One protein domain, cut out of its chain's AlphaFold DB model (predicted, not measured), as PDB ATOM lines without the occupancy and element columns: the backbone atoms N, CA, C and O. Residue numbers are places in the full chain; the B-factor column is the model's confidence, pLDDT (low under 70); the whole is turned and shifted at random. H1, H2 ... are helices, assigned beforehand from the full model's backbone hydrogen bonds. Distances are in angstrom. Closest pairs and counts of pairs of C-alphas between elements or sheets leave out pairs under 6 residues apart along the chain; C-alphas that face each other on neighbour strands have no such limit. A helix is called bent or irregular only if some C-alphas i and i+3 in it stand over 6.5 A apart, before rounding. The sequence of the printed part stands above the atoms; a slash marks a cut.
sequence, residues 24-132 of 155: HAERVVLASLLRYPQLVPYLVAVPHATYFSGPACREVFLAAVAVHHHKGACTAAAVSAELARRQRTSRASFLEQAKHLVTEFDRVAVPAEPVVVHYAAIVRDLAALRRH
ATOM      1  N   HIS A  24     -45.074 -17.591 -12.331       91.25
ATOM      2  CA  HIS A  24     -46.023 -17.130 -11.329       91.25
ATOM      3  C   HIS A  24     -47.390 -17.774 -11.562       91.25
ATOM      4  O   HIS A  24     -47.958 -18.346 -10.628       91.25
ATOM      5  N   ALA A  25     -47.875 -17.770 -12.806       92.56
ATOM      6  CA  ALA A  25     -49.112 -18.444 -13.179       92.56
ATOM      7  C   ALA A  25     -49.064 -19.946 -12.865       92.56
ATOM      8  O   ALA A  25     -50.007 -20.485 -12.283       92.56
ATOM      9  N   GLU A  26     -47.948 -20.618 -13.171       93.81
ATOM     10  CA  GLU A  26     -47.748 -22.032 -12.836       93.81
ATOM     11  C   GLU A  26     -47.862 -22.287 -11.324       93.81
ATOM     12  O   GLU A  26     -48.586 -23.192 -10.900       93.81
ATOM     13  N   ARG A  27     -47.205 -21.464 -10.496       93.38
ATOM     14  CA  ARG A  27     -47.273 -21.585  -9.029       93.38
ATOM     15  C   ARG A  27     -48.669 -21.295  -8.485       93.38
ATOM     16  O   ARG A  27     -49.111 -22.009  -7.590       93.38
ATOM     17  N   VAL A  28     -49.374 -20.297  -9.024       94.56
ATOM     18  CA  VAL A  28     -50.757 -19.983  -8.627       94.56
ATOM     19  C   VAL A  28     -51.682 -21.161  -8.923       94.56
ATOM     20  O   VAL A  28     -52.464 -21.547  -8.056       94.56
ATOM     21  N   VAL A  29     -51.568 -21.783 -10.101       94.25
ATOM     22  CA  VAL A  29     -52.367 -22.966 -10.465       94.25
ATOM     23  C   VAL A  29     -52.087 -24.136  -9.517       94.25
ATOM     24  O   VAL A  29     -53.028 -24.743  -9.003       94.25
ATOM     25  N   LEU A  30     -50.814 -24.427  -9.231       94.38
ATOM     26  CA  LEU A  30     -50.434 -25.522  -8.332       94.38
ATOM     27  C   LEU A  30     -50.857 -25.271  -6.880       94.38
ATOM     28  O   LEU A  30     -51.388 -26.174  -6.238       94.38
ATOM     29  N   ALA A  31     -50.692 -24.051  -6.372       94.81
ATOM     30  CA  ALA A  31     -51.166 -23.681  -5.041       94.81
ATOM     31  C   ALA A  31     -52.703 -23.749  -4.947       94.81
ATOM     32  O   ALA A  31     -53.251 -24.184  -3.933       94.81
ATOM     33  N   SER A  32     -53.409 -23.394  -6.025       94.25
ATOM     34  CA  SER A  32     -54.875 -23.460  -6.082       94.25
ATOM     35  C   SER A  32     -55.415 -24.886  -5.984       94.25
ATOM     36  O   SER A  32     -56.450 -25.082  -5.354       94.25
ATOM     37  N   LEU A  33     -54.706 -25.884  -6.530       92.44
ATOM     38  CA  LEU A  33     -55.062 -27.303  -6.362       92.44
ATOM     39  C   LEU A  33     -55.108 -27.721  -4.887       92.44
ATOM     40  O   LEU A  33     -55.899 -28.584  -4.523       92.44
ATOM     41  N   LEU A  34     -54.259 -27.112  -4.054       91.88
ATOM     42  CA  LEU A  34     -54.171 -27.419  -2.627       91.88
ATOM     43  C   LEU A  34     -55.198 -26.651  -1.787       91.88
ATOM     44  O   LEU A  34     -55.571 -27.098  -0.703       91.88
ATOM     45  N   ARG A  35     -55.631 -25.484  -2.275       91.50
ATOM     46  CA  ARG A  35     -56.440 -24.515  -1.524       91.50
ATOM     47  C   ARG A  35     -57.923 -24.533  -1.883       91.50
ATOM     48  O   ARG A  35     -58.745 -24.242  -1.018       91.50
ATOM     49  N   TYR A  36     -58.268 -24.899  -3.116       92.00
ATOM     50  CA  TYR A  36     -59.647 -24.945  -3.606       92.00
ATOM     51  C   TYR A  36     -60.012 -26.353  -4.103       92.00
ATOM     52  O   TYR A  36     -59.949 -26.620  -5.306       92.00
ATOM     53  N   PRO A  37     -60.425 -27.267  -3.202       88.81
ATOM     54  CA  PRO A  37     -60.831 -28.631  -3.557       88.81
ATOM     55  C   PRO A  37     -61.892 -28.704  -4.668       88.81
ATOM     56  O   PRO A  37     -61.856 -29.596  -5.511       88.81
ATOM     57  N   GLN A  38     -62.811 -27.742  -4.699       89.62
ATOM     58  CA  GLN A  38     -63.870 -27.595  -5.696       89.62
ATOM     59  C   GLN A  38     -63.346 -27.304  -7.108       89.62
ATOM     60  O   GLN A  38     -63.988 -27.684  -8.084       89.62
ATOM     61  N   LEU A  39     -62.171 -26.676  -7.230       90.38
ATOM     62  CA  LEU A  39     -61.538 -26.404  -8.521       90.38
ATOM     63  C   LEU A  39     -60.662 -27.561  -9.002       90.38
ATOM     64  O   LEU A  39     -60.314 -27.593 -10.179       90.38
ATOM     65  N   VAL A  40     -60.322 -28.525  -8.139       89.56
ATOM     66  CA  VAL A  40     -59.445 -29.653  -8.493       89.56
ATOM     67  C   VAL A  40     -59.931 -30.416  -9.728       89.56
ATOM     68  O   VAL A  40     -59.107 -30.618 -10.617       89.56
ATOM     69  N   PRO A  41     -61.220 -30.792  -9.880       89.31
ATOM     70  CA  PRO A  41     -61.671 -31.496 -11.083       89.31
ATOM     71  C   PRO A  41     -61.405 -30.698 -12.367       89.31
ATOM     72  O   PRO A  41     -60.956 -31.254 -13.365       89.31
ATOM     73  N   TYR A  42     -61.620 -29.380 -12.327       88.38
ATOM     74  CA  TYR A  42     -61.349 -28.486 -13.452       88.38
ATOM     75  C   TYR A  42     -59.843 -28.349 -13.718       88.38
ATOM     76  O   TYR A  42     -59.383 -28.516 -14.847       88.38
ATOM     77  N   LEU A  43     -59.062 -28.090 -12.668       88.06
ATOM     78  CA  LEU A  43     -57.616 -27.895 -12.741       88.06
ATOM     79  C   LEU A  43     -56.842 -29.189 -13.010       88.06
ATOM     80  O   LEU A  43     -55.671 -29.112 -13.338       88.06
ATOM     81  N   VAL A  44     -57.458 -30.361 -12.894       87.25
ATOM     82  CA  VAL A  44     -56.889 -31.637 -13.353       87.25
ATOM     83  C   VAL A  44     -57.294 -31.935 -14.800       87.25
ATOM     84  O   VAL A  44     -56.512 -32.527 -15.538       87.25
ATOM     85  N   ALA A  45     -58.493 -31.518 -15.223       83.00
ATOM     86  CA  ALA A  45     -59.007 -31.788 -16.566       83.00
ATOM     87  C   ALA A  45     -58.461 -30.841 -17.648       83.00
ATOM     88  O   ALA A  45     -58.265 -31.261 -18.787       83.00
ATOM     89  N   VAL A  46     -58.254 -29.561 -17.322       75.12
ATOM     90  CA  VAL A  46     -57.870 -28.537 -18.307       75.12
ATOM     91  C   VAL A  46     -56.365 -28.521 -18.586       75.12
ATOM     92  O   VAL A  46     -55.983 -28.620 -19.758       75.12
ATOM     93  N   PRO A  47     -55.482 -28.382 -17.581       70.38
ATOM     94  CA  PRO A  47     -54.053 -28.451 -17.816       70.38
ATOM     95  C   PRO A  47     -53.544 -29.898 -17.896       70.38
ATOM     96  O   PRO A  47     -53.956 -30.766 -17.137       70.38
ATOM     97  N   HIS A  48     -52.591 -30.154 -18.796       78.75
ATOM     98  CA  HIS A  48     -51.824 -31.400 -18.828       78.75
ATOM     99  C   HIS A  48     -50.465 -31.187 -18.149       78.75
ATOM    100  O   HIS A  48     -49.928 -30.082 -18.173       78.75
ATOM    101  N   ALA A  49     -49.834 -32.244 -17.625       71.06
ATOM    102  CA  ALA A  49     -48.511 -32.142 -16.991       71.06
ATOM    103  C   ALA A  49     -47.450 -31.503 -17.905       71.06
ATOM    104  O   ALA A  49     -46.536 -30.830 -17.447       71.06
ATOM    105  N   THR A  50     -47.590 -31.660 -19.221       78.88
ATOM    106  CA  THR A  50     -46.690 -31.057 -20.217       78.88
ATOM    107  C   THR A  50     -46.863 -29.543 -20.369       78.88
ATOM    108  O   THR A  50     -46.099 -28.930 -21.110       78.88
ATOM    109  N   TYR A  51     -47.833 -28.933 -19.682       85.50
ATOM    110  CA  TYR A  51     -48.050 -27.488 -19.696       85.50
ATOM    111  C   TYR A  51     -47.184 -26.732 -18.694       85.50
ATOM    112  O   TYR A  51     -46.984 -25.536 -18.856       85.50
ATOM    113  N   PHE A  52     -46.600 -27.399 -17.704       89.50
ATOM    114  CA  PHE A  52     -45.658 -26.744 -16.798       89.50
ATOM    115  C   PHE A  52     -44.266 -26.710 -17.433       89.50
ATOM    116  O   PHE A  52     -43.817 -27.686 -18.047       89.50
ATOM    117  N   SER A  53     -43.578 -25.577 -17.351       86.31
ATOM    118  CA  SER A  53     -42.208 -25.412 -17.852       86.31
ATOM    119  C   SER A  53     -41.202 -26.177 -16.999       86.31
ATOM    120  O   SER A  53     -40.421 -26.962 -17.544       86.31
ATOM    121  N   GLY A  54     -41.276 -26.021 -15.678       86.44
ATOM    122  CA  GLY A  54     -40.335 -26.617 -14.734       86.44
ATOM    123  C   GLY A  54     -40.610 -28.102 -14.464       86.44
ATOM    124  O   GLY A  54     -41.752 -28.460 -14.167       86.44
ATOM    125  N   PRO A  55     -39.594 -28.988 -14.485       87.69
ATOM    126  CA  PRO A  55     -39.780 -30.413 -14.198       87.69
ATOM    127  C   PRO A  55     -40.342 -30.662 -12.790       87.69
ATOM    128  O   PRO A  55     -41.186 -31.536 -12.626       87.69
ATOM    129  N   ALA A  56     -39.960 -29.856 -11.796       89.75
ATOM    130  CA  ALA A  56     -40.503 -29.949 -10.441       89.75
ATOM    131  C   ALA A  56     -42.010 -29.615 -10.387       89.75
ATOM    132  O   ALA A  56     -42.779 -30.356  -9.781       89.75
ATOM    133  N   CYS A  57     -42.459 -28.566 -11.092       91.19
ATOM    134  CA  CYS A  57     -43.881 -28.225 -11.229       91.19
ATOM    135  C   CYS A  57     -44.688 -29.368 -11.867       91.19
ATOM    136  O   CYS A  57     -45.803 -29.661 -11.431       91.19
ATOM    137  N   ARG A  58     -44.108 -30.064 -12.859       91.94
ATOM    138  CA  ARG A  58     -44.730 -31.248 -13.481       91.94
ATOM    139  C   ARG A  58     -44.924 -32.380 -12.482       91.94
ATOM    140  O   ARG A  58     -45.994 -32.979 -12.462       91.94
ATOM    141  N   GLU A  59     -43.916 -32.665 -11.662       92.31
ATOM    142  CA  GLU A  59     -44.000 -33.720 -10.644       92.31
ATOM    143  C   GLU A  59     -45.083 -33.417  -9.606       92.31
ATOM    144  O   GLU A  59     -45.889 -34.295  -9.294       92.31
ATOM    145  N   VAL A  60     -45.167 -32.167  -9.130       92.94
ATOM    146  CA  VAL A  60     -46.247 -31.727  -8.229       92.94
ATOM    147  C   VAL A  60     -47.611 -31.949  -8.878       92.94
ATOM    148  O   VAL A  60     -48.491 -32.547  -8.259       92.94
ATOM    149  N   PHE A  61     -47.792 -31.498 -10.123       93.50
ATOM    150  CA  PHE A  61     -49.056 -31.661 -10.834       93.50
ATOM    151  C   PHE A  61     -49.434 -33.139 -10.977       93.50
ATOM    152  O   PHE A  61     -50.539 -33.541 -10.624       93.50
ATOM    153  N   LEU A  62     -48.499 -33.976 -11.429       92.44
ATOM    154  CA  LEU A  62     -48.728 -35.409 -11.599       92.44
ATOM    155  C   LEU A  62     -49.064 -36.110 -10.274       92.44
ATOM    156  O   LEU A  62     -49.875 -37.042 -10.269       92.44
ATOM    157  N   ALA A  63     -48.453 -35.688  -9.164       92.44
ATOM    158  CA  ALA A  63     -48.791 -36.174  -7.832       92.44
ATOM    159  C   ALA A  63     -50.207 -35.740  -7.419       92.44
ATOM    160  O   ALA A  63     -50.999 -36.582  -7.000       92.44
ATOM    161  N   ALA A  64     -50.572 -34.471  -7.617       92.06
ATOM    162  CA  ALA A  64     -51.918 -33.970  -7.335       92.06
ATOM    163  C   ALA A  64     -53.003 -34.708  -8.141       92.06
ATOM    164  O   ALA A  64     -54.019 -35.112  -7.575       92.06
ATOM    165  N   VAL A  65     -52.752 -34.966  -9.428       92.12
ATOM    166  CA  VAL A  65     -53.634 -35.753 -10.305       92.12
ATOM    167  C   VAL A  65     -53.835 -37.174  -9.768       92.12
ATOM    168  O   VAL A  65     -54.966 -37.653  -9.709       92.12
ATOM    169  N   ALA A  66     -52.773 -37.854  -9.319       91.69
ATOM    170  CA  ALA A  66     -52.926 -39.189  -8.736       91.69
ATOM    171  C   ALA A  66     -53.689 -39.180  -7.412       91.69
ATOM    172  O   ALA A  66     -54.553 -40.033  -7.219       91.69
ATOM    173  N   VAL A  67     -53.429 -38.211  -6.528       92.44
ATOM    174  CA  VAL A  67     -54.206 -38.051  -5.287       92.44
ATOM    175  C   VAL A  67     -55.694 -37.893  -5.609       92.44
ATOM    176  O   VAL A  67     -56.522 -38.585  -5.014       92.44
ATOM    177  N   HIS A  68     -56.025 -37.060  -6.600       91.19
ATOM    178  CA  HIS A  68     -57.399 -36.871  -7.058       91.19
ATOM    179  C   HIS A  68     -58.019 -38.170  -7.603       91.19
ATOM    180  O   HIS A  68     -59.119 -38.546  -7.196       91.19
ATOM    181  N   HIS A  69     -57.309 -38.906  -8.467       89.19
ATOM    182  CA  HIS A  69     -57.793 -40.185  -9.009       89.19
ATOM    183  C   HIS A  69     -58.011 -41.255  -7.934       89.19
ATOM    184  O   HIS A  69     -58.945 -42.050  -8.040       89.19
ATOM    185  N   HIS A  70     -57.207 -41.253  -6.871       88.25
ATOM    186  CA  HIS A  70     -57.399 -42.119  -5.708       88.25
ATOM    187  C   HIS A  70     -58.526 -41.644  -4.769       88.25
ATOM    188  O   HIS A  70     -58.682 -42.194  -3.681       88.25
ATOM    189  N   LYS A  71     -59.335 -40.656  -5.191       78.62
ATOM    190  CA  LYS A  71     -60.416 -40.017  -4.420       78.62
ATOM    191  C   LYS A  71     -59.937 -39.392  -3.102       78.62
ATOM    192  O   LYS A  71     -60.719 -39.238  -2.167       78.62
ATOM    193  N   GLY A  72     -58.656 -39.035  -3.023       75.25
ATOM    194  CA  GLY A  72     -58.092 -38.308  -1.894       75.25
ATOM    195  C   GLY A  72     -58.377 -36.810  -1.991       75.25
ATOM    196  O   GLY A  72     -58.524 -36.256  -3.081       75.25
ATOM    197  N   ALA A  73     -58.412 -36.134  -0.842       85.00
ATOM    198  CA  ALA A  73     -58.359 -34.678  -0.814       85.00
ATOM    199  C   ALA A  73     -56.961 -34.218  -1.254       85.00
ATOM    200  O   ALA A  73     -55.959 -34.647  -0.675       85.00
ATOM    201  N   CYS A  74     -56.886 -33.340  -2.256       88.44
ATOM    202  CA  CYS A  74     -55.632 -32.761  -2.739       88.44
ATOM    203  C   CYS A  74     -55.065 -31.757  -1.728       88.44
ATOM    204  O   CYS A  74     -55.126 -30.557  -1.932       88.44
ATOM    205  N   THR A  75     -54.528 -32.243  -0.611       90.94
ATOM    206  CA  THR A  75     -53.840 -31.424   0.395       90.94
ATOM    207  C   THR A  75     -52.328 -31.463   0.182       90.94
ATOM    208  O   THR A  75     -51.801 -32.402  -0.418       90.94
ATOM    209  N   ALA A  76     -51.600 -30.481   0.726       90.56
ATOM    210  CA  ALA A  76     -50.134 -30.456   0.674       90.56
ATOM    211  C   ALA A  76     -49.506 -31.744   1.245       90.56
ATOM    212  O   ALA A  76     -48.554 -32.283   0.678       90.56
ATOM    213  N   ALA A  77     -50.078 -32.280   2.329       91.19
ATOM    214  CA  ALA A  77     -49.637 -33.530   2.943       91.19
ATOM    215  C   ALA A  77     -49.861 -34.739   2.021       91.19
ATOM    216  O   ALA A  77     -48.955 -35.554   1.847       91.19
ATOM    217  N   ALA A  78     -51.033 -34.832   1.383       92.12
ATOM    218  CA  ALA A  78     -51.342 -35.919   0.455       92.12
ATOM    219  C   ALA A  78     -50.438 -35.877  -0.788       92.12
ATOM    220  O   ALA A  78     -49.896 -36.905  -1.193       92.12
ATOM    221  N   VAL A  79     -50.212 -34.686  -1.353       92.69
ATOM    222  CA  VAL A  79     -49.303 -34.499  -2.494       92.69
ATOM    223  C   VAL A  79     -47.857 -34.822  -2.110       92.69
ATOM    224  O   VAL A  79     -47.175 -35.518  -2.858       92.69
ATOM    225  N   SER A  80     -47.393 -34.410  -0.928       92.19
ATOM    226  CA  SER A  80     -46.046 -34.746  -0.437       92.19
ATOM    227  C   SER A  80     -45.854 -36.253  -0.235       92.19
ATOM    228  O   SER A  80     -44.819 -36.800  -0.622       92.19
ATOM    229  N   ALA A  81     -46.854 -36.942   0.327       91.75
ATOM    230  CA  ALA A  81     -46.825 -38.394   0.491       91.75
ATOM    231  C   ALA A  81     -46.779 -39.116  -0.866       91.75
ATOM    232  O   ALA A  81     -46.009 -40.061  -1.054       91.75
ATOM    233  N   GLU A  82     -47.548 -38.630  -1.840       92.31
ATOM    234  CA  GLU A  82     -47.555 -39.166  -3.199       92.31
ATOM    235  C   GLU A  82     -46.223 -38.917  -3.934       92.31
ATOM    236  O   GLU A  82     -45.714 -39.817  -4.607       92.31
ATOM    237  N   LEU A  83     -45.598 -37.748  -3.756       91.81
ATOM    238  CA  LEU A  83     -44.252 -37.464  -4.273       91.81
ATOM    239  C   LEU A  83     -43.199 -38.407  -3.673       91.81
ATOM    240  O   LEU A  83     -42.351 -38.923  -4.400       91.81
ATOM    241  N   ALA A  84     -43.268 -38.680  -2.366       89.56
ATOM    242  CA  ALA A  84     -42.378 -39.643  -1.715       89.56
ATOM    243  C   ALA A  84     -42.557 -41.062  -2.282       89.56
ATOM    244  O   ALA A  84     -41.579 -41.766  -2.536       89.56
ATOM    245  N   ARG A  85     -43.800 -41.470  -2.572       88.12
ATOM    246  CA  ARG A  85     -44.100 -42.768  -3.197       88.12
ATOM    247  C   ARG A  85     -43.506 -42.895  -4.608       88.12
ATOM    248  O   ARG A  85     -43.064 -43.977  -4.995       88.12
ATOM    249  N   ARG A  86     -43.457 -41.795  -5.363       82.12
ATOM    250  CA  ARG A  86     -42.944 -41.714  -6.747       82.12
ATOM    251  C   ARG A  86     -41.422 -41.657  -6.867       82.12
ATOM    252  O   ARG A  86     -40.897 -41.650  -7.980       82.12
ATOM    253  N   GLN A  87     -40.696 -41.692  -5.750       78.19
ATOM    254  CA  GLN A  87     -39.234 -41.586  -5.735       78.19
ATOM    255  C   GLN A  87     -38.498 -42.653  -6.555       78.19
ATOM    256  O   GLN A  87     -37.358 -42.446  -6.958       78.19
ATOM    257  N   ARG A  88     -39.158 -43.772  -6.863       69.62
ATOM    258  CA  ARG A  88     -38.590 -44.858  -7.672       69.62
ATOM    259  C   ARG A  88     -38.614 -44.599  -9.182       69.62
ATOM    260  O   ARG A  88     -37.920 -45.301  -9.906       69.62
ATOM    261  N   THR A  89     -39.414 -43.645  -9.661       70.62
ATOM    262  CA  THR A  89     -39.691 -43.469 -11.100       70.62
ATOM    263  C   THR A  89     -39.270 -42.115 -11.661       70.62
ATOM    264  O   THR A  89     -39.234 -41.963 -12.879       70.62
ATOM    265  N   SER A  90     -38.949 -41.134 -10.814       76.06
ATOM    266  CA  SER A  90     -38.495 -39.805 -11.246       76.06
ATOM    267  C   SER A  90     -37.075 -39.502 -10.762       76.06
ATOM    268  O   SER A  90     -36.535 -40.169  -9.878       76.06
ATOM    269  N   ARG A  91     -36.433 -38.496 -11.367       81.50
ATOM    270  CA  ARG A  91     -35.087 -38.063 -10.977       81.50
ATOM    271  C   ARG A  91     -35.132 -37.462  -9.573       81.50
ATOM    272  O   ARG A  91     -35.893 -36.531  -9.321       81.50
ATOM    273  N   ALA A  92     -34.255 -37.944  -8.692       81.62
ATOM    274  CA  ALA A  92     -34.213 -37.531  -7.288       81.62
ATOM    275  C   ALA A  92     -34.126 -36.002  -7.103       81.62
ATOM    276  O   ALA A  92     -34.821 -35.452  -6.257       81.62
ATOM    277  N   SER A  93     -33.352 -35.302  -7.940       85.12
ATOM    278  CA  SER A  93     -33.211 -33.842  -7.861       85.12
ATOM    279  C   SER A  93     -34.520 -33.082  -8.108       85.12
ATOM    280  O   SER A  93     -34.788 -32.097  -7.426       85.12
ATOM    281  N   PHE A  94     -35.358 -33.537  -9.044       84.75
ATOM    282  CA  PHE A  94     -36.638 -32.888  -9.345       84.75
ATOM    283  C   PHE A  94     -37.676 -33.142  -8.261       84.75
ATOM    284  O   PHE A  94     -38.477 -32.263  -7.963       84.75
ATOM    285  N   LEU A  95     -37.636 -34.320  -7.643       84.44
ATOM    286  CA  LEU A  95     -38.538 -34.669  -6.553       84.44
ATOM    287  C   LEU A  95     -38.242 -33.879  -5.281       84.44
ATOM    288  O   LEU A  95     -39.178 -33.430  -4.627       84.44
ATOM    289  N   GLU A  96     -36.970 -33.666  -4.945       87.56
ATOM    290  CA  GLU A  96     -36.612 -32.812  -3.806       87.56
ATOM    291  C   GLU A  96     -37.038 -31.357  -4.043       87.56
ATOM    292  O   GLU A  96     -37.638 -30.736  -3.165       87.56
ATOM    293  N   GLN A  97     -36.850 -30.840  -5.262       89.00
ATOM    294  CA  GLN A  97     -37.371 -29.521  -5.641       89.00
ATOM    295  C   GLN A  97     -38.906 -29.467  -5.580       89.00
ATOM    296  O   GLN A  97     -39.467 -28.490  -5.094       89.00
ATOM    297  N   ALA A  98     -39.601 -30.516  -6.027       88.69
ATOM    298  CA  ALA A  98     -41.059 -30.594  -5.974       88.69
ATOM    299  C   ALA A  98     -41.583 -30.599  -4.529       88.69
ATOM    300  O   ALA A  98     -42.537 -29.887  -4.224       88.69
ATOM    301  N   LYS A  99     -40.936 -31.345  -3.623       88.94
ATOM    302  CA  LYS A  99     -41.262 -31.330  -2.188       88.94
ATOM    303  C   LYS A  99     -41.090 -29.931  -1.597       88.94
ATOM    304  O   LYS A  99     -41.980 -29.465  -0.890       88.94
ATOM    305  N   HIS A 100     -39.992 -29.248  -1.930       90.50
ATOM    306  CA  HIS A 100     -39.765 -27.869  -1.496       90.50
ATOM    307  C   HIS A 100     -40.873 -26.931  -1.996       90.50
ATOM    308  O   HIS A 100     -41.476 -26.217  -1.199       90.50
ATOM    309  N   LEU A 101     -41.225 -27.006  -3.283       89.38
ATOM    310  CA  LEU A 101     -42.302 -26.197  -3.863       89.38
ATOM    311  C   LEU A 101     -43.644 -26.402  -3.149       89.38
ATOM    312  O   LEU A 101     -44.341 -25.427  -2.880       89.38
ATOM    313  N   VAL A 102     -43.991 -27.643  -2.787       90.00
ATOM    314  CA  VAL A 102     -45.232 -27.926  -2.043       90.00
ATOM    315  C   VAL A 102     -45.265 -27.191  -0.704       90.00
ATOM    316  O   VAL A 102     -46.312 -26.663  -0.334       90.00
ATOM    317  N   THR A 103     -44.130 -27.101  -0.003       89.75
ATOM    318  CA  THR A 103     -44.044 -26.338   1.254       89.75
ATOM    319  C   THR A 103     -44.117 -24.825   1.041       89.75
ATOM    320  O   THR A 103     -44.608 -24.102   1.905       89.75
ATOM    321  N   GLU A 104     -43.676 -24.332  -0.116       91.31
ATOM    322  CA  GLU A 104     -43.721 -22.909  -0.451       91.31
ATOM    323  C   GLU A 104     -45.103 -22.439  -0.913       91.31
ATOM    324  O   GLU A 104     -45.407 -21.251  -0.782       91.31
ATOM    325  N   PHE A 105     -45.966 -23.332  -1.412       88.56
ATOM    326  CA  PHE A 105     -47.295 -22.949  -1.905       88.56
ATOM    327  C   PHE A 105     -48.210 -22.351  -0.840       88.56
ATOM    328  O   PHE A 105     -49.079 -21.557  -1.189       88.56
ATOM    329  N   ASP A 106     -47.980 -22.640   0.440       84.00
ATOM    330  CA  ASP A 106     -48.704 -21.989   1.539       84.00
ATOM    331  C   ASP A 106     -48.458 -20.465   1.582       84.00
ATOM    332  O   ASP A 106     -49.310 -19.686   2.004       84.00
ATOM    333  N   ARG A 107     -47.306 -20.015   1.065       87.19
ATOM    334  CA  ARG A 107     -46.923 -18.595   0.981       87.19
ATOM    335  C   ARG A 107     -47.335 -17.932  -0.330       87.19
ATOM    336  O   ARG A 107     -47.186 -16.719  -0.472       87.19
ATOM    337  N   VAL A 108     -47.819 -18.699  -1.307       88.88
ATOM    338  CA  VAL A 108     -48.262 -18.148  -2.589       88.88
ATOM    339  C   VAL A 108     -49.625 -17.495  -2.392       88.88
ATOM    340  O   VAL A 108     -50.586 -18.132  -1.963       88.88
ATOM    341  N   ALA A 109     -49.719 -16.208  -2.722       88.94
ATOM    342  CA  ALA A 109     -50.986 -15.493  -2.716       88.94
ATOM    343  C   ALA A 109     -51.898 -16.062  -3.810       88.94
ATOM    344  O   ALA A 109     -51.726 -15.777  -4.995       88.94
ATOM    345  N   VAL A 110     -52.854 -16.898  -3.406       90.56
ATOM    346  CA  VAL A 110     -53.846 -17.463  -4.320       90.56
ATOM    347  C   VAL A 110     -55.019 -16.483  -4.444       90.56
ATOM    348  O   VAL A 110     -55.639 -16.158  -3.425       90.56
ATOM    349  N   PRO A 111     -55.341 -16.008  -5.661       91.25
ATOM    350  CA  PRO A 111     -56.449 -15.089  -5.885       91.25
ATOM    351  C   PRO A 111     -57.806 -15.795  -5.704       91.25
ATOM    352  O   PRO A 111     -57.884 -16.991  -5.409       91.25
ATOM    353  N   ALA A 112     -58.899 -15.049  -5.869       92.19
ATOM    354  CA  ALA A 112     -60.245 -15.616  -5.832       92.19
ATOM    355  C   ALA A 112     -60.441 -16.682  -6.927       92.19
ATOM    356  O   ALA A 112     -59.859 -16.586  -8.009       92.19
ATOM    357  N   GLU A 113     -61.303 -17.666  -6.662       88.38
ATOM    358  CA  GLU A 113     -61.537 -18.824  -7.540       88.38
ATOM    359  C   GLU A 113     -61.769 -18.487  -9.023       88.38
ATOM    360  O   GLU A 113     -61.135 -19.125  -9.866       88.38
ATOM    361  N   PRO A 114     -62.577 -17.472  -9.395       89.38
ATOM    362  CA  PRO A 114     -62.781 -17.142 -10.806       89.38
ATOM    363  C   PRO A 114     -61.491 -16.700 -11.506       89.38
ATOM    364  O   PRO A 114     -61.293 -16.969 -12.687       89.38
ATOM    365  N   VAL A 115     -60.579 -16.058 -10.771       92.88
ATOM    366  CA  VAL A 115     -59.310 -15.561 -11.313       92.88
ATOM    367  C   VAL A 115     -58.334 -16.710 -11.566       92.88
ATOM    368  O   VAL A 115     -57.590 -16.691 -12.544       92.88
ATOM    369  N   VAL A 116     -58.369 -17.758 -10.737       92.00
ATOM    370  CA  VAL A 116     -57.539 -18.966 -10.906       92.00
ATOM    371  C   VAL A 116     -57.769 -19.625 -12.270       92.00
ATOM    372  O   VAL A 116     -56.824 -20.103 -12.899       92.00
ATOM    373  N   VAL A 117     -59.009 -19.603 -12.764       89.62
ATOM    374  CA  VAL A 117     -59.369 -20.132 -14.089       89.62
ATOM    375  C   VAL A 117     -58.590 -19.423 -15.205       89.62
ATOM    376  O   VAL A 117     -58.152 -20.079 -16.153       89.62
ATOM    377  N   HIS A 118     -58.349 -18.114 -15.075       91.75
ATOM    378  CA  HIS A 118     -57.548 -17.349 -16.033       91.75
ATOM    379  C   HIS A 118     -56.069 -17.738 -15.990       91.75
ATOM    380  O   HIS A 118     -55.464 -17.923 -17.042       91.75
ATOM    381  N   TYR A 119     -55.499 -17.959 -14.802       93.50
ATOM    382  CA  TYR A 119     -54.124 -18.455 -14.683       93.50
ATOM    383  C   TYR A 119     -53.951 -19.845 -15.310       93.50
ATOM    384  O   TYR A 119     -52.964 -20.092 -16.002       93.50
ATOM    385  N   ALA A 120     -54.936 -20.736 -15.155       91.25
ATOM    386  CA  ALA A 120     -54.926 -22.032 -15.833       91.25
ATOM    387  C   ALA A 120     -54.965 -21.893 -17.368       91.25
ATOM    388  O   ALA A 120     -54.276 -22.638 -18.069       91.25
ATOM    389  N   ALA A 121     -55.726 -20.925 -17.894       90.62
ATOM    390  CA  ALA A 121     -55.754 -20.618 -19.324       90.62
ATOM    391  C   ALA A 121     -54.406 -20.071 -19.825       90.62
ATOM    392  O   ALA A 121     -53.911 -20.559 -20.835       90.62
ATOM    393  N   ILE A 122     -53.760 -19.162 -19.082       91.88
ATOM    394  CA  ILE A 122     -52.418 -18.642 -19.408       91.88
ATOM    395  C   ILE A 122     -51.410 -19.793 -19.539       91.88
ATOM    396  O   ILE A 122     -50.721 -19.903 -20.552       91.88
ATOM    397  N   VAL A 123     -51.357 -20.693 -18.551       92.50
ATOM    398  CA  VAL A 123     -50.431 -21.841 -18.560       92.50
ATOM    399  C   VAL A 123     -50.696 -22.765 -19.755       92.50
ATOM    400  O   VAL A 123     -49.754 -23.216 -20.416       92.50
ATOM    401  N   ARG A 124     -51.970 -23.025 -20.076       90.81
ATOM    402  CA  ARG A 124     -52.373 -23.803 -21.258       90.81
ATOM    403  C   ARG A 124     -51.935 -23.128 -22.558       90.81
ATOM    404  O   ARG A 124     -51.366 -23.796 -23.418       90.81
ATOM    405  N   ASP A 125     -52.188 -21.834 -22.704       89.69
ATOM    406  CA  ASP A 125     -51.937 -21.100 -23.945       89.69
ATOM    407  C   ASP A 125     -50.428 -20.960 -24.192       89.69
ATOM    408  O   ASP A 125     -49.949 -21.255 -25.286       89.69
ATOM    409  N   LEU A 126     -49.640 -20.671 -23.150       90.31
ATOM    410  CA  LEU A 126     -48.173 -20.686 -23.218       90.31
ATOM    411  C   LEU A 126     -47.615 -22.080 -23.539       90.31
ATOM    412  O   LEU A 126     -46.615 -22.224 -24.243       90.31
ATOM    413  N   ALA A 127     -48.249 -23.148 -23.049       88.69
ATOM    414  CA  ALA A 127     -47.890 -24.508 -23.438       88.69
ATOM    415  C   ALA A 127     -48.215 -24.824 -24.901       88.69
ATOM    416  O   ALA A 127     -47.420 -25.497 -25.559       88.69
ATOM    417  N   ALA A 128     -49.345 -24.340 -25.417       87.38
ATOM    418  CA  ALA A 128     -49.702 -24.475 -26.824       87.38
ATOM    419  C   ALA A 128     -48.712 -23.717 -27.721       87.38
ATOM    420  O   ALA A 128     -48.199 -24.290 -28.680       87.38
ATOM    421  N   LEU A 129     -48.356 -22.483 -27.352       85.50
ATOM    422  CA  LEU A 129     -47.365 -21.679 -28.073       85.50
ATOM    423  C   LEU A 129     -45.983 -22.350 -28.097       85.50
ATOM    424  O   LEU A 129     -45.347 -22.403 -29.144       85.50
ATOM    425  N   ARG A 130     -45.546 -22.974 -26.994       85.88
ATOM    426  CA  ARG A 130     -44.292 -23.758 -26.972       85.88
ATOM    427  C   ARG A 130     -44.295 -24.971 -27.905       85.88
ATOM    428  O   ARG A 130     -43.224 -25.398 -28.324       85.88
ATOM    429  N   ARG A 131     -45.462 -25.550 -28.210       77.75
ATOM    430  CA  ARG A 131     -45.593 -26.674 -29.160       77.75
ATOM    431  C   ARG A 131     -45.570 -26.223 -30.617       77.75
ATOM    432  O   ARG A 131     -45.268 -27.040 -31.481       77.75
ATOM    433  N   HIS A 132     -45.840 -24.945 -30.874       74.94
ATOM    434  CA  HIS A 132     -45.785 -24.330 -32.197       74.94
ATOM    435  C   HIS A 132     -44.736 -23.209 -32.228       74.94
ATOM    436  O   HIS A 132     -45.096 -22.045 -32.388       74.94
TER     437      HIS A 132
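What this domain is: This is residues 24 to 132 of the 155 residues of the protein "DnaB-like helicase N terminal domain-containing protein" of Streptomyces glauciniger (UniProt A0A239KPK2). Two helices, H1 and H3, lie side by side in the middle; the helical hairpin of H4 and H5 packs across H3, and H6 packs on H1 at the other end of the domain. H2, short and irregular, packs on H1. The printed part has 109 residues with six named helices, H1 to H6 in chain order, and no named strand: all helix, with mostly crossed packing. It is compact, with a radius of gyration of the C-alphas of 12.8 A, and rounded, spanning 33 by 31 by 26 A.

Where its parts are: H1, residues 24 to 35, begins at C-alpha 24 (-46.023, -17.130, -11.329). H2 is residues 37 to 45, irregular, with C-alphas 38 and 41 7.0 A apart. H3, residues 55 to 69, is 21.1 A long. H4, residues 76 to 88, is irregular, with C-alphas 85 and 88 7.4 A apart. H5, residues 92 to 107, is 24.3 A long. H6, residues 113 to 131, is 28.0 A long and ends at C-alpha 131 (-45.593, -26.674, -29.160).

How they stand to each other: H1 touches H3 at a shallow tilt of 27 degrees, the same way; their closest C-alphas, Leu 30 and Phe 61, are 6.8 A apart. H1 touches H2 at a steep tilt of 51 degrees, closest at the C-alphas of Leu 33 and Val 40, 5.4 A. H3 and H5 touch, about perpendicular at 73 degrees, closest at the C-alphas of Ala 56 and Ala 98, 4.5 A. H4 and H5, a hairpin, touch at 4 degrees, closest at the C-alphas of Ser 80 and Lys 99, 6.1 A. H6 touches H1 with residues 116 to 123 alone, closest at the C-alphas of Tyr 119 and Ala 25, 5.2 A. H6 is apart from H3, H4 and H5. Every O i to N i+4 pair is within hydrogen-bond range in H3; the others have 7 of 8 in H1, 3 of 5 in H2, 8 of 9 in H4, 10 of 12 in H5 and 13 of 15 in H6.

The domain as a whole: The two C-alphas farthest apart, Arg 88 and Pro 114, are 36.9 A apart. The printed part has no cut and no long link. Mean pLDDT of the printed part is 88.1; residue 88 is under 70.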